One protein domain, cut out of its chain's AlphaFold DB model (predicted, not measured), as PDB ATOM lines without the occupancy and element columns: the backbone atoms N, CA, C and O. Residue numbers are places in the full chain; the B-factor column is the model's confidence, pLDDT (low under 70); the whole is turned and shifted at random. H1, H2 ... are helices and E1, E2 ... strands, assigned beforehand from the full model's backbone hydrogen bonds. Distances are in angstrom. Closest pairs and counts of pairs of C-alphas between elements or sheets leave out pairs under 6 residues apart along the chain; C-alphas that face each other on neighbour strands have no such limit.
ATOM      1  N   ASP A 248       8.359  28.572   8.863       86.25
ATOM      2  CA  ASP A 248       7.944  27.695   9.957       86.25
ATOM      3  C   ASP A 248       7.272  28.526  11.061       86.25
ATOM      4  O   ASP A 248       7.500  29.735  11.172       86.25
ATOM      5  N   LEU A 249       6.428  27.879  11.860       86.25
ATOM      6  CA  LEU A 249       5.685  28.484  12.958       86.25
ATOM      7  C   LEU A 249       5.701  27.552  14.170       86.25
ATOM      8  O   LEU A 249       5.084  26.488  14.156       86.25
ATOM      9  N   ASP A 250       6.339  27.995  15.252       82.75
ATOM     10  CA  ASP A 250       6.251  27.323  16.548       82.75
ATOM     11  C   ASP A 250       5.021  27.825  17.320       82.75
ATOM     12  O   ASP A 250       4.947  28.993  17.729       82.75
ATOM     13  N   ILE A 251       4.034  26.939  17.488       80.00
ATOM     14  CA  ILE A 251       2.757  27.232  18.145       80.00
ATOM     15  C   ILE A 251       2.871  26.945  19.642       80.00
ATOM     16  O   ILE A 251       2.816  25.801  20.103       80.00
ATOM     17  N   LEU A 252       2.925  28.006  20.440       76.12
ATOM     18  CA  LEU A 252       2.984  27.900  21.889       76.12
ATOM     19  C   LEU A 252       1.615  27.554  22.479       76.12
ATOM     20  O   LEU A 252       0.629  28.265  22.287       76.12
ATOM     21  N   ASN A 253       1.585  26.501  23.298       75.94
ATOM     22  CA  ASN A 253       0.396  26.005  24.007       75.94
ATOM     23  C   ASN A 253      -0.761  25.563  23.093       75.94
ATOM     24  O   ASN A 253      -1.902  25.493  23.546       75.94
ATOM     25  N   GLY A 254      -0.485  25.262  21.820       71.50
ATOM     26  CA  GLY A 254      -1.514  24.855  20.860       71.50
ATOM     27  C   GLY A 254      -2.508  25.966  20.502       71.50
ATOM     28  O   GLY A 254      -3.595  25.655  20.014       71.50
ATOM     29  N   ASP A 255      -2.150  27.228  20.766       71.88
ATOM     30  CA  ASP A 255      -2.895  28.416  20.352       71.88
ATOM     31  C   ASP A 255      -2.164  29.104  19.184       71.88
ATOM     32  O   ASP A 255      -1.162  29.799  19.398       71.88
ATOM     33  N   PRO A 256      -2.638  28.934  17.936       68.69
ATOM     34  CA  PRO A 256      -2.022  29.550  16.763       68.69
ATOM     35  C   PRO A 256      -2.060  31.085  16.775       68.69
ATOM     36  O   PRO A 256      -1.279  31.717  16.066       68.69
ATOM     37  N   MET A 257      -2.924  31.682  17.602       71.62
ATOM     38  CA  MET A 257      -3.078  33.132  17.741       71.62
ATOM     39  C   MET A 257      -2.282  33.715  18.908       71.62
ATOM     40  O   MET A 257      -2.356  34.918  19.169       71.62
ATOM     41  N   ASN A 258      -1.500  32.894  19.609       76.81
ATOM     42  CA  ASN A 258      -0.666  33.369  20.696       76.81
ATOM     43  C   ASN A 258       0.400  34.341  20.148       76.81
ATOM     44  O   ASN A 258       1.233  33.948  19.331       76.81
ATOM     45  N   PRO A 259       0.438  35.602  20.616       75.31
ATOM     46  CA  PRO A 259       1.358  36.618  20.099       75.31
ATOM     47  C   PRO A 259       2.833  36.310  20.388       75.31
ATOM     48  O   PRO A 259       3.712  37.001  19.884       75.31
ATOM     49  N   ARG A 260       3.119  35.295  21.213       78.81
ATOM     50  CA  ARG A 260       4.477  34.800  21.478       78.81
ATOM     51  C   ARG A 260       4.914  33.674  20.539       78.81
ATOM     52  O   ARG A 260       6.009  33.155  20.732       78.81
ATOM     53  N   ASN A 261       4.078  33.270  19.583       81.62
ATOM     54  CA  ASN A 261       4.463  32.277  18.587       81.62
ATOM     55  C   ASN A 261       5.681  32.764  17.800       81.62
ATOM     56  O   ASN A 261       5.788  33.945  17.459       81.62
ATOM     57  N   VAL A 262       6.605  31.844  17.532       82.19
ATOM     58  CA  VAL A 262       7.859  32.157  16.847       82.19
ATOM     59  C   VAL A 262       7.688  31.801  15.383       82.19
ATOM     60  O   VAL A 262       7.506  30.633  15.046       82.19
ATOM     61  N   PHE A 263       7.736  32.813  14.520       89.12
ATOM     62  CA  PHE A 263       7.825  32.601  13.083       89.12
ATOM     63  C   PHE A 263       9.286  32.458  12.707       89.12
ATOM     64  O   PHE A 263      10.130  33.176  13.224       89.12
ATOM     65  N   TRP A 264       9.586  31.568  11.780       91.38
ATOM     66  CA  TRP A 264      10.887  31.531  11.143       91.38
ATOM     67  C   TRP A 264      10.698  31.689   9.646       91.38
ATOM     68  O   TRP A 264      10.015  30.888   9.013       91.38
ATOM     69  N   TRP A 265      11.320  32.711   9.072       89.75
ATOM     70  CA  TRP A 265      11.359  32.892   7.625       89.75
ATOM     71  C   TRP A 265      12.704  32.406   7.099       89.75
ATOM     72  O   TRP A 265      13.759  32.756   7.632       89.75
ATOM     73  N   SER A 266      12.713  31.617   6.028       89.25
ATOM     74  CA  SER A 266      13.979  31.244   5.395       89.25
ATOM     75  C   SER A 266      14.655  32.462   4.741       89.25
ATOM     76  O   SER A 266      13.977  33.401   4.313       89.25
ATOM     77  N   PRO A 267      15.992  32.458   4.576       88.88
ATOM     78  CA  PRO A 267      16.674  33.497   3.804       88.88
ATOM     79  C   PRO A 267      16.158  33.620   2.361       88.88
ATOM     80  O   PRO A 267      16.156  34.715   1.810       88.88
ATOM     81  N   GLN A 268      15.695  32.520   1.751       85.50
ATOM     82  CA  GLN A 268      15.110  32.542   0.406       85.50
ATOM     83  C   GLN A 268      13.761  33.271   0.390       85.50
ATOM     84  O   GLN A 268      13.553  34.115  -0.472       85.50
ATOM     85  N   PHE A 269      12.885  33.024   1.375       88.31
ATOM     86  CA  PHE A 269      11.612  33.745   1.511       88.31
ATOM     87  C   PHE A 269      11.831  35.263   1.595       88.31
ATOM     88  O   PHE A 269      11.169  36.024   0.897       88.31
ATOM     89  N   ARG A 270      12.818  35.706   2.389       90.38
ATOM     90  CA  ARG A 270      13.193  37.127   2.477       90.38
ATOM     91  C   ARG A 270      13.657  37.682   1.134       90.38
ATOM     92  O   ARG A 270      13.131  38.703   0.698       90.38
ATOM     93  N   LYS A 271      14.574  36.981   0.459       87.88
ATOM     94  CA  LYS A 271      15.107  37.398  -0.847       87.88
ATOM     95  C   LYS A 271      14.019  37.516  -1.911       87.88
ATOM     96  O   LYS A 271      14.029  38.482  -2.665       87.88
ATOM     97  N   LEU A 272      13.063  36.585  -1.938       86.38
ATOM     98  CA  LEU A 272      11.920  36.628  -2.860       86.38
ATOM     99  C   LEU A 272      11.038  37.866  -2.644       86.38
ATOM    100  O   LEU A 272      10.466  38.382  -3.599       86.38
ATOM    101  N   LEU A 273      10.965  38.371  -1.409       87.75
ATOM    102  CA  LEU A 273      10.273  39.615  -1.061       87.75
ATOM    103  C   LEU A 273      11.168  40.868  -1.144       87.75
ATOM    104  O   LEU A 273      10.703  41.962  -0.827       87.75
ATOM    105  N   GLY A 274      12.430  40.731  -1.566       89.69
ATOM    106  CA  GLY A 274      13.380  41.838  -1.713       89.69
ATOM    107  C   GLY A 274      14.129  42.244  -0.437       89.69
ATOM    108  O   GLY A 274      14.648  43.356  -0.384       89.69
ATOM    109  N   PHE A 275      14.192  41.374   0.576       91.38
ATOM    110  CA  PHE A 275      14.909  41.607   1.839       91.38
ATOM    111  C   PHE A 275      16.109  40.665   1.994       91.38
ATOM    112  O   PHE A 275      16.068  39.514   1.552       91.38
ATOM    113  N   GLU A 276      17.164  41.114   2.673       88.69
ATOM    114  CA  GLU A 276      18.380  40.311   2.878       88.69
ATOM    115  C   GLU A 276      18.553  39.828   4.321       88.69
ATOM    116  O   GLU A 276      19.141  38.766   4.548       88.69
ATOM    117  N   THR A 277      18.026  40.569   5.299       92.38
ATOM    118  CA  THR A 277      18.363  40.372   6.719       92.38
ATOM    119  C   THR A 277      17.145  40.164   7.621       92.38
ATOM    120  O   THR A 277      16.000  40.444   7.253       92.38
ATOM    121  N   VAL A 278      17.386  39.639   8.828       91.00
ATOM    122  CA  VAL A 278      16.340  39.458   9.852       91.00
ATOM    123  C   VAL A 278      15.883  40.816  10.386       91.00
ATOM    124  O   VAL A 278      14.722  40.985  10.732       91.00
ATOM    125  N   GLU A 279      16.766  41.807  10.398       92.56
ATOM    126  CA  GLU A 279      16.461  43.173  10.803       92.56
ATOM    127  C   GLU A 279      15.460  43.842   9.843       92.56
ATOM    128  O   GLU A 279      14.575  44.575  10.283       92.56
ATOM    129  N   GLU A 280      15.561  43.560   8.542       91.50
ATOM    130  CA  GLU A 280      14.651  44.073   7.507       91.50
ATOM    131  C   GLU A 280      13.319  43.312   7.432       91.50
ATOM    132  O   GLU A 280      12.265  43.905   7.173       91.50
ATOM    133  N   PHE A 281      13.361  41.996   7.662       92.50
ATOM    134  CA  PHE A 281      12.187  41.125   7.699       92.50
ATOM    135  C   PHE A 281      12.225  40.231   8.953       92.50
ATOM    136  O   PHE A 281      12.707  39.089   8.892       92.50
ATOM    137  N   PRO A 282      11.740  40.740  10.101       92.00
ATOM    138  CA  PRO A 282      11.831  40.031  11.373       92.00
ATOM    139  C   PRO A 282      11.024  38.733  11.417       92.00
ATOM    140  O   PRO A 282      10.040  38.555  10.701       92.00
ATOM    141  N   ASP A 283      11.425  37.840  12.311       91.81
ATOM    142  CA  ASP A 283      10.816  36.531  12.585       91.81
ATOM    143  C   ASP A 283       9.502  36.654  13.398       91.81
ATOM    144  O   ASP A 283       9.329  36.090  14.477       91.81
ATOM    145  N   VAL A 284       8.559  37.450  12.874       88.44
ATOM    146  CA  VAL A 284       7.225  37.704  13.447       88.44
ATOM    147  C   VAL A 284       6.140  37.711  12.364       88.44
ATOM    148  O   VAL A 284       6.407  38.007  11.199       88.44
ATOM    149  N   MET A 285       4.891  37.446  12.759       86.06
ATOM    150  CA  MET A 285       3.718  37.447  11.867       86.06
ATOM    151  C   MET A 285       3.486  38.792  11.163       86.06
ATOM    152  O   MET A 285       3.021  38.857  10.022       86.06
ATOM    153  N   GLU A 286       3.789  39.892  11.854       87.38
ATOM    154  CA  GLU A 286       3.581  41.244  11.337       87.38
ATOM    155  C   GLU A 286       4.441  41.524  10.100       87.38
ATOM    156  O   GLU A 286       4.007  42.244   9.200       87.38
ATOM    157  N   SER A 287       5.613  40.889   9.992       88.75
ATOM    158  CA  SER A 287       6.506  41.027   8.838       88.75
ATOM    159  C   SER A 287       5.814  40.638   7.535       88.75
ATOM    160  O   SER A 287       5.923  41.361   6.546       88.75
ATOM    161  N   TRP A 288       5.038  39.554   7.549       89.06
ATOM    162  CA  TRP A 288       4.250  39.112   6.402       89.06
ATOM    163  C   TRP A 288       2.926  39.876   6.287       89.06
ATOM    164  O   TRP A 288       2.649  40.501   5.264       89.06
ATOM    165  N   SER A 289       2.125  39.896   7.354       87.38
ATOM    166  CA  SER A 289       0.749  40.416   7.304       87.38
ATOM    167  C   SER A 289       0.638  41.924   7.037       87.38
ATOM    168  O   SER A 289      -0.374  42.384   6.503       87.38
ATOM    169  N   SER A 290       1.658  42.721   7.372       88.12
ATOM    170  CA  SER A 290       1.704  44.158   7.044       88.12
ATOM    171  C   SER A 290       1.934  44.444   5.557       88.12
ATOM    172  O   SER A 290       1.592  45.531   5.099       88.12
ATOM    173  N   ARG A 291       2.474  43.475   4.808       87.31
ATOM    174  CA  ARG A 291       2.860  43.612   3.393       87.31
ATOM    175  C   ARG A 291       1.871  42.964   2.423       87.31
ATOM    176  O   ARG A 291       2.076  43.025   1.214       87.31
ATOM    177  N   LEU A 292       0.805  42.355   2.938       86.62
ATOM    178  CA  LEU A 292      -0.303  41.869   2.124       86.62
ATOM    179  C   LEU A 292      -1.029  43.040   1.453       86.62
ATOM    180  O   LEU A 292      -1.212  44.094   2.066       86.62
ATOM    181  N   HIS A 293      -1.470  42.835   0.210       85.62
ATOM    182  CA  HIS A 293      -2.271  43.821  -0.507       85.62
ATOM    183  C   HIS A 293      -3.548  44.149   0.298       85.62
ATOM    184  O   HIS A 293      -4.176  43.222   0.818       85.62
ATOM    185  N   PRO A 294      -3.951  45.429   0.444       87.12
ATOM    186  CA  PRO A 294      -5.058  45.811   1.326       87.12
ATOM    187  C   PRO A 294      -6.384  45.103   1.026       87.12
ATOM    188  O   PRO A 294      -7.134  44.815   1.956       87.12
ATOM    189  N   GLU A 295      -6.653  44.806  -0.249       89.06
ATOM    190  CA  GLU A 295      -7.881  44.125  -0.684       89.06
ATOM    191  C   GLU A 295      -7.883  42.630  -0.321       89.06
ATOM    192  O   GLU A 295      -8.936  42.071  -0.019       89.06
ATOM    193  N   ASP A 296      -6.706  42.004  -0.262       85.69
ATOM    194  CA  ASP A 296      -6.561  40.559  -0.040       85.69
ATOM    195  C   ASP A 296      -6.220  40.214   1.412       85.69
ATOM    196  O   ASP A 296      -6.389  39.077   1.855       85.69
ATOM    197  N   LYS A 297      -5.756  41.204   2.181       84.69
ATOM    198  CA  LYS A 297      -5.228  41.021   3.534       84.69
ATOM    199  C   LYS A 297      -6.194  40.288   4.459       84.69
ATOM    200  O   LYS A 297      -5.780  39.358   5.147       84.69
ATOM    201  N   GLN A 298      -7.463  40.694   4.487       86.19
ATOM    202  CA  GLN A 298      -8.443  40.086   5.391       86.19
ATOM    203  C   GLN A 298      -8.717  38.624   5.012       86.19
ATOM    204  O   GLN A 298      -8.633  37.746   5.867       86.19
ATOM    205  N   ASN A 299      -8.937  38.347   3.723       87.50
ATOM    206  CA  ASN A 299      -9.187  36.991   3.227       87.50
ATOM    207  C   ASN A 299      -7.994  36.052   3.467       87.50
ATOM    208  O   ASN A 299      -8.182  34.895   3.852       87.50
ATOM    209  N   ALA A 300      -6.771  36.550   3.268       85.69
ATOM    210  CA  ALA A 300      -5.540  35.809   3.517       85.69
ATOM    211  C   ALA A 300      -5.380  35.449   5.002       85.69
ATOM    212  O   ALA A 300      -5.083  34.300   5.334       85.69
ATOM    213  N   LEU A 301      -5.616  36.409   5.902       85.06
ATOM    214  CA  LEU A 301      -5.548  36.184   7.347       85.06
ATOM    215  C   LEU A 301      -6.625  35.207   7.824       85.06
ATOM    216  O   LEU A 301      -6.321  34.294   8.589       85.06
ATOM    217  N   ASP A 302      -7.858  35.343   7.342       85.12
ATOM    218  CA  ASP A 302      -8.953  34.451   7.732       85.12
ATOM    219  C   ASP A 302      -8.698  33.014   7.262       85.12
ATOM    220  O   ASP A 302      -8.887  32.059   8.022       85.12
ATOM    221  N   SER A 303      -8.197  32.851   6.034       85.50
ATOM    222  CA  SER A 303      -7.812  31.544   5.492       85.50
ATOM    223  C   SER A 303      -6.656  30.923   6.278       85.50
ATOM    224  O   SER A 303      -6.674  29.724   6.555       85.50
ATOM    225  N   PHE A 304      -5.690  31.741   6.701       84.75
ATOM    226  CA  PHE A 304      -4.546  31.313   7.503       84.75
ATOM    227  C   PHE A 304      -4.987  30.800   8.876       84.75
ATOM    228  O   PHE A 304      -4.638  29.690   9.276       84.75
ATOM    229  N   VAL A 305      -5.821  31.573   9.577       82.00
ATOM    230  CA  VAL A 305      -6.370  31.184  10.884       82.00
ATOM    231  C   VAL A 305      -7.209  29.917  10.763       82.00
ATOM    232  O   VAL A 305      -7.069  29.000  11.572       82.00
ATOM    233  N   LYS A 306      -8.054  29.831   9.730       82.94
ATOM    234  CA  LYS A 306      -8.886  28.651   9.480       82.94
ATOM    235  C   LYS A 306      -8.041  27.396   9.257       82.94
ATOM    236  O   LYS A 306      -8.381  26.350   9.801       82.94
ATOM    237  N   HIS A 307      -6.950  27.506   8.501       83.62
ATOM    238  CA  HIS A 307      -6.021  26.403   8.270       83.62
ATOM    239  C   HIS A 307      -5.350  25.938   9.569       83.62
ATOM    240  O   HIS A 307      -5.378  24.752   9.881       83.62
ATOM    241  N   LEU A 308      -4.818  26.863  10.375       80.88
ATOM    242  CA  LEU A 308      -4.126  26.517  11.623       80.88
ATOM    243  C   LEU A 308      -5.046  25.925  12.700       80.88
ATOM    244  O   LEU A 308      -4.598  25.142  13.537       80.88
ATOM    245  N   LEU A 309      -6.326  26.303  12.707       79.50
ATOM    246  CA  LEU A 309      -7.314  25.760  13.643       79.50
ATOM    247  C   LEU A 309      -7.890  24.412  13.190       79.50
ATOM    248  O   LEU A 309      -8.513  23.716  14.001       79.50
ATOM    249  N   ASP A 310      -7.690  24.018  11.931       80.38
ATOM    250  CA  ASP A 310      -8.181  22.744  11.423       80.38
ATOM    251  C   ASP A 310      -7.286  21.572  11.839       80.38
ATOM    252  O   ASP A 310      -6.353  21.162  11.151       80.38
TER     253      ASP A 310
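What this domain is: This is residues 248 to 310 of the 319 residues of the protein "Methyl-accepting chemotaxis protein" of Erwinia billingiae (strain Eb661) (UniProt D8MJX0). This is a small, flat model with few contacts between its named elements: a hairpin of two short strands, E1 and E2, runs along one side, with the short helix H1 beyond one end of it and the longest helix, H3, toward the other end of the whole. Between H1 and H3 sits the short helix H2, reached through a long unnamed stretch, residues 273 to 284, that folds back from H1. The printed part has 63 residues, with two named strands and three named helices in the order E1, E2, H1, H2, H3, and the sheet, E1 - E2, is antiparallel. The class is mixed, helices and strands, with under half of the residues, 31, in named elements. The whole is only just compact, close to loose, with a radius of gyration of the C-alphas of 12.3 A, and its spans are 32 by 29 by 16 A, only just flat.

How they stand to each other: E1, residues 248 to 250, and E2, residues 262 to 265, form an antiparallel hairpin, with 170 degrees between their directions. The C-alphas of Leu 249 and Phe 263 face each other at 4.6 A. N 248 and O 264 are within hydrogen-bond range at 2.9 A, and N 264 and O 248 at 2.8 A. A tight link of one residue joins E2 to H1, residues 267 to 272. H1 is apart from E1. A long link leads to H2, residues 285 to 289, which is apart from H1 and from E1. The closest C-alphas of E2 and H2 are those of Phe 263 and Met 285, 6.5 A apart. H3, residues 297 to 309, is close to H2 but not clearly touching it, with the closest C-alphas, those of Ser 289 and Lys 297, 7.1 A apart. H3 is apart from E1, E2 and H1. In H1, H2 and H3 every O i to N i+4 pair is within hydrogen-bond range.

Where its parts are: E1 begins with C-alpha 248 at (7.944, 27.695, 9.957) and measures 6.8 A from first to last C-alpha. E2 measures 9.9 A, H1 8.8 A and H2 6.2 A. H2 begins with C-alpha 285 at (3.718, 37.447, 11.867), and its centre is the nearest of the named elements to the mean of the C-alphas, 4.5 A away. H3 measures 18.4 A and ends with C-alpha 309 at (-7.314, 25.760, 13.643).

The domain as a whole: The two C-alphas farthest apart are those of Glu 276 and Asp 310, at 33.0 A. The printed part has no cut. The links E1 to E2, with 11 residues, and H1 to H2, with 12, are long, and the link H2 to H3, with 7, is short. The mean pLDDT of the printed part is 85.1, and one residue, Pro 256, is under 70.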